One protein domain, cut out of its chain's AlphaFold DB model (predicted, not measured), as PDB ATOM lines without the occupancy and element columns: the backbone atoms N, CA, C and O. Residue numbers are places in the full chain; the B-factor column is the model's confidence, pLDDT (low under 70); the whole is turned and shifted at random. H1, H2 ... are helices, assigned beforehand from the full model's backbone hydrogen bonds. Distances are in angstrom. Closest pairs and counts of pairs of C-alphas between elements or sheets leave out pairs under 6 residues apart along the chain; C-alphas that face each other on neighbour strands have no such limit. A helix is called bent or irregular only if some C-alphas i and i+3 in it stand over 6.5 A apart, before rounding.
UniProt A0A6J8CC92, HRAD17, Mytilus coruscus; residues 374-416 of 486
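What this domain is: This is residues 374 to 416 of the 486 residues of the protein "HRAD17" of Mytilus coruscus (UniProt A0A6J8CC92). Two helices meet as an L: H2 is about perpendicular to H1, and its end packs on the later part of H1. Ahead of H1, residues 374 to 383 form a stretch with no named element. The printed part has 43 residues, with two named helices, H1 then H2, and no named strand; its class is all helix. It is compact and rounded, with a radius of gyration of the C-alphas of 9.5 A and spans of 22 by 20 by 16 A.

How they stand to each other: Go to H1, residues 384 to 398, then to H2, residues 405 to 415; they touch, through residues 392 to 396 alone of H1. Their closest C-alphas, those of Pro 393 and Cys 415, are 5.3 A apart. Their lines stand about perpendicular, at 78 degrees. In H2 every O i to N i+4 pair is within hydrogen-bond range; in H1, 8 of 11 are.

Where its parts are: Find C-alpha 384 at (158.882, 165.533, 198.734); from there H1 runs 20.2 A to C-alpha 398. H1 is irregular, but only just: C-alphas 389 and 392 are 6.8 A apart. H2 runs 15.3 A, ending at C-alpha 415 at (167.976, 155.257, 204.022).

The domain as a whole: The C-alphas farthest apart, those of Gly 381 and Arg 416, are 24.5 A apart. The printed part has no cut, and the H1 to H2 link is short. Confidence is under 70 at residues 378 to 380, 399, 401 and 403.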
ATOM      1  N   LEU A 374     168.612 169.876 201.320       86.38
ATOM      2  CA  LEU A 374     169.903 169.254 201.020       86.38
ATOM      3  C   LEU A 374     170.022 168.755 199.574       86.38
ATOM      4  O   LEU A 374     171.103 168.850 198.996       86.38
ATOM      5  N   PHE A 375     168.943 168.247 198.972       83.75
ATOM      6  CA  PHE A 375     168.946 167.666 197.619       83.75
ATOM      7  C   PHE A 375     168.296 168.569 196.564       83.75
ATOM      8  O   PHE A 375     167.961 168.112 195.470       83.75
ATOM      9  N   LYS A 376     168.167 169.870 196.863       78.31
ATOM     10  CA  LYS A 376     167.572 170.865 195.960       78.31
ATOM     11  C   LYS A 376     168.219 170.852 194.572       78.31
ATOM     12  O   LYS A 376     167.502 170.926 193.585       78.31
ATOM     13  N   THR A 377     169.544 170.709 194.509       72.50
ATOM     14  CA  THR A 377     170.338 170.709 193.268       72.50
ATOM     15  C   THR A 377     170.263 169.401 192.488       72.50
ATOM     16  O   THR A 377     170.237 169.417 191.262       72.50
ATOM     17  N   THR A 378     170.212 168.265 193.181       69.50
ATOM     18  CA  THR A 378     170.190 166.935 192.552       69.50
ATOM     19  C   THR A 378     168.805 166.580 192.007       69.50
ATOM     20  O   THR A 378     168.692 165.802 191.064       69.50
ATOM     21  N   CYS A 379     167.743 167.132 192.603       69.06
ATOM     22  CA  CYS A 379     166.361 166.719 192.358       69.06
ATOM     23  C   CYS A 379     165.431 167.935 192.230       69.06
ATOM     24  O   CYS A 379     164.424 168.054 192.935       69.06
ATOM     25  N   HIS A 380     165.783 168.866 191.340       69.56
ATOM     26  CA  HIS A 380     164.957 170.036 191.053       69.56
ATOM     27  C   HIS A 380     163.568 169.610 190.545       69.56
ATOM     28  O   HIS A 380     163.440 169.014 189.481       69.56
ATOM     29  N   GLY A 381     162.523 169.933 191.313       73.75
ATOM     30  CA  GLY A 381     161.124 169.715 190.926       73.75
ATOM     31  C   GLY A 381     160.496 168.399 191.393       73.75
ATOM     32  O   GLY A 381     159.315 168.178 191.139       73.75
ATOM     33  N   CYS A 382     161.227 167.536 192.105       79.06
ATOM     34  CA  CYS A 382     160.645 166.306 192.640       79.06
ATOM     35  C   CYS A 382     159.712 166.599 193.835       79.06
ATOM     36  O   CYS A 382     160.101 167.340 194.745       79.06
ATOM     37  N   PRO A 383     158.505 166.000 193.886       84.44
ATOM     38  CA  PRO A 383     157.665 166.041 195.078       84.44
ATOM     39  C   PRO A 383     158.404 165.465 196.303       84.44
ATOM     40  O   PRO A 383     159.143 164.488 196.146       84.44
ATOM     41  N   PRO A 384     158.188 165.998 197.525       82.38
ATOM     42  CA  PRO A 384     158.882 165.533 198.734       82.38
ATOM     43  C   PRO A 384     158.753 164.026 198.979       82.38
ATOM     44  O   PRO A 384     159.728 163.379 199.348       82.38
ATOM     45  N   VAL A 385     157.571 163.463 198.700       84.75
ATOM     46  CA  VAL A 385     157.300 162.027 198.849       84.75
ATOM     47  C   VAL A 385     158.207 161.202 197.934       84.75
ATOM     48  O   VAL A 385     158.920 160.334 198.420       84.75
ATOM     49  N   VAL A 386     158.265 161.534 196.639       87.06
ATOM     50  CA  VAL A 386     159.092 160.826 195.640       87.06
ATOM     51  C   VAL A 386     160.577 160.906 195.995       87.06
ATOM     52  O   VAL A 386     161.306 159.917 195.898       87.06
ATOM     53  N   LEU A 387     161.030 162.077 196.455       86.69
ATOM     54  CA  LEU A 387     162.405 162.259 196.907       86.69
ATOM     55  C   LEU A 387     162.750 161.266 198.029       86.69
ATOM     56  O   LEU A 387     163.780 160.602 197.959       86.69
ATOM     57  N   GLN A 388     161.875 161.128 199.025       84.44
ATOM     58  CA  GLN A 388     162.113 160.279 200.192       84.44
ATOM     59  C   GLN A 388     161.932 158.782 199.930       84.44
ATOM     60  O   GLN A 388     162.706 157.986 200.456       84.44
ATOM     61  N   THR A 389     160.923 158.385 199.152       84.94
ATOM     62  CA  THR A 389     160.564 156.968 198.987       84.94
ATOM     63  C   THR A 389     161.283 156.288 197.830       84.94
ATOM     64  O   THR A 389     161.462 155.073 197.867       84.94
ATOM     65  N   GLU A 390     161.705 157.042 196.812       86.62
ATOM     66  CA  GLU A 390     162.275 156.478 195.582       86.62
ATOM     67  C   GLU A 390     163.720 156.930 195.366       86.62
ATOM     68  O   GLU A 390     164.628 156.103 195.246       86.62
ATOM     69  N   ILE A 391     163.957 158.243 195.358       86.44
ATOM     70  CA  ILE A 391     165.242 158.796 194.919       86.44
ATOM     71  C   ILE A 391     166.331 158.599 195.974       86.44
ATOM     72  O   ILE A 391     167.397 158.074 195.654       86.44
ATOM     73  N   LEU A 392     166.092 158.993 197.228       86.81
ATOM     74  CA  LEU A 392     167.097 158.875 198.290       86.81
ATOM     75  C   LEU A 392     167.520 157.417 198.556       86.81
ATOM     76  O   LEU A 392     168.726 157.170 198.608       86.81
ATOM     77  N   PRO A 393     166.607 156.426 198.635       87.19
ATOM     78  CA  PRO A 393     167.004 155.028 198.781       87.19
ATOM     79  C   PRO A 393     167.871 154.535 197.619       87.19
ATOM     80  O   PRO A 393     168.836 153.802 197.841       87.19
ATOM     81  N   PHE A 394     167.573 154.972 196.391       85.06
ATOM     82  CA  PHE A 394     168.391 154.652 195.224       85.06
ATOM     83  C   PHE A 394     169.775 155.313 195.305       85.06
ATOM     84  O   PHE A 394     170.788 154.630 195.150       85.06
ATOM     85  N   LEU A 395     169.836 156.610 195.644       83.31
ATOM     86  CA  LEU A 395     171.080 157.362 195.864       83.31
ATOM     87  C   LEU A 395     171.969 156.712 196.942       83.31
ATOM     88  O   LEU A 395     173.189 156.652 196.782       83.31
ATOM     89  N   ALA A 396     171.365 156.172 198.005       83.31
ATOM     90  CA  ALA A 396     172.077 155.474 199.075       83.31
ATOM     91  C   ALA A 396     172.777 154.192 198.596       83.31
ATOM     92  O   ALA A 396     173.828 153.832 199.129       83.31
ATOM     93  N   GLN A 397     172.212 153.497 197.603       82.44
ATOM     94  CA  GLN A 397     172.768 152.249 197.069       82.44
ATOM     95  C   GLN A 397     173.891 152.486 196.062       82.44
ATOM     96  O   GLN A 397     174.878 151.753 196.058       82.44
ATOM     97  N   ILE A 398     173.754 153.509 195.218       80.88
ATOM     98  CA  ILE A 398     174.735 153.819 194.168       80.88
ATOM     99  C   ILE A 398     175.979 154.547 194.694       80.88
ATOM    100  O   ILE A 398     176.958 154.664 193.963       80.88
ATOM    101  N   ASN A 399     175.958 154.996 195.957       69.75
ATOM    102  CA  ASN A 399     177.095 155.575 196.682       69.75
ATOM    103  C   ASN A 399     177.849 156.650 195.872       69.75
ATOM    104  O   ASN A 399     179.081 156.655 195.806       69.75
ATOM    105  N   ILE A 400     177.093 157.539 195.214       71.94
ATOM    106  CA  ILE A 400     177.643 158.682 194.474       71.94
ATOM    107  C   ILE A 400     178.402 159.587 195.459       71.94
ATOM    108  O   ILE A 400     177.923 159.794 196.577       71.94
ATOM    109  N   PRO A 401     179.560 160.158 195.074       66.56
ATOM    110  CA  PRO A 401     180.239 161.157 195.888       66.56
ATOM    111  C   PRO A 401     179.338 162.384 196.079       66.56
ATOM    112  O   PRO A 401     179.104 163.162 195.156       66.56
ATOM    113  N   LEU A 402     178.816 162.539 197.292       74.25
ATOM    114  CA  LEU A 402     178.039 163.702 197.699       74.25
ATOM    115  C   LEU A 402     178.997 164.825 198.088       74.25
ATOM    116  O   LEU A 402     179.960 164.604 198.820       74.25
ATOM    117  N   HIS A 403     178.723 166.037 197.613       69.50
ATOM    118  CA  HIS A 403     179.589 167.192 197.855       69.50
ATOM    119  C   HIS A 403     179.387 167.816 199.242       69.50
ATOM    120  O   HIS A 403     180.279 168.502 199.734       69.50
ATOM    121  N   ASN A 404     178.235 167.580 199.882       80.06
ATOM    122  CA  ASN A 404     177.907 168.142 201.189       80.06
ATOM    123  C   ASN A 404     177.905 167.041 202.274       80.06
ATOM    124  O   ASN A 404     177.152 166.071 202.142       80.06
ATOM    125  N   PRO A 405     178.671 167.181 203.375       78.69
ATOM    126  CA  PRO A 405     178.660 166.216 204.481       78.69
ATOM    127  C   PRO A 405     177.264 166.023 205.104       78.69
ATOM    128  O   PRO A 405     176.937 164.923 205.553       78.69
ATOM    129  N   GLY A 406     176.402 167.045 205.060       80.00
ATOM    130  CA  GLY A 406     175.004 166.960 205.483       80.00
ATOM    131  C   GLY A 406     174.150 166.038 204.606       80.00
ATOM    132  O   GLY A 406     173.322 165.300 205.133       80.00
ATOM    133  N   GLN A 407     174.395 165.991 203.289       83.19
ATOM    134  CA  GLN A 407     173.711 165.049 202.387       83.19
ATOM    135  C   GLN A 407     174.060 163.601 202.744       83.19
ATOM    136  O   GLN A 407     173.184 162.738 202.752       83.19
ATOM    137  N   PHE A 408     175.329 163.338 203.077       81.25
ATOM    138  CA  PHE A 408     175.775 162.009 203.482       81.25
ATOM    139  C   PHE A 408     175.153 161.582 204.817       81.25
ATOM    140  O   PHE A 408     174.629 160.475 204.906       81.25
ATOM    141  N   SER A 409     175.150 162.459 205.831       82.38
ATOM    142  CA  SER A 409     174.516 162.172 207.128       82.38
ATOM    143  C   SER A 409     173.017 161.896 206.982       82.38
ATOM    144  O   SER A 409     172.513 160.912 207.516       82.38
ATOM    145  N   CYS A 410     172.319 162.712 206.190       83.12
ATOM    146  CA  CYS A 410     170.892 162.562 205.916       83.12
ATOM    147  C   CYS A 410     170.572 161.228 205.213       83.12
ATOM    148  O   CYS A 410     169.668 160.501 205.624       83.12
ATOM    149  N   LEU A 411     171.362 160.843 204.203       84.69
ATOM    150  CA  LEU A 411     171.232 159.544 203.529       84.69
ATOM    151  C   LEU A 411     171.501 158.363 204.468       84.69
ATOM    152  O   LEU A 411     170.817 157.343 204.393       84.69
ATOM    153  N   GLN A 412     172.484 158.490 205.359       80.25
ATOM    154  CA  GLN A 412     172.795 157.468 206.359       80.25
ATOM    155  C   GLN A 412     171.659 157.277 207.362       80.25
ATOM    156  O   GLN A 412     171.354 156.141 207.710       80.25
ATOM    157  N   GLU A 413     171.037 158.362 207.808       79.94
ATOM    158  CA  GLU A 413     169.967 158.338 208.802       79.94
ATOM    159  C   GLU A 413     168.641 157.828 208.224       79.94
ATOM    160  O   GLU A 413     167.995 156.971 208.819       79.94
ATOM    161  N   ILE A 414     168.260 158.304 207.036       79.44
ATOM    162  CA  ILE A 414     166.934 158.045 206.458       79.44
ATOM    163  C   ILE A 414     166.898 156.738 205.663       79.44
ATOM    164  O   ILE A 414     165.896 156.026 205.687       79.44
ATOM    165  N   CYS A 415     167.978 156.394 204.953       79.50
ATOM    166  CA  CYS A 415     167.976 155.257 204.022       79.50
ATOM    167  C   CYS A 415     168.608 153.982 204.594       79.50
ATOM    168  O   CYS A 415     168.515 152.922 203.968       79.50
ATOM    169  N   ARG A 416     169.242 154.029 205.775       73.00
ATOM    170  CA  ARG A 416     169.700 152.807 206.450       73.00
ATOM    171  C   ARG A 416     168.649 152.302 207.421       73.00
ATOM    172  O   ARG A 416     168.603 152.684 208.585       73.00
TER     173      ARG A 416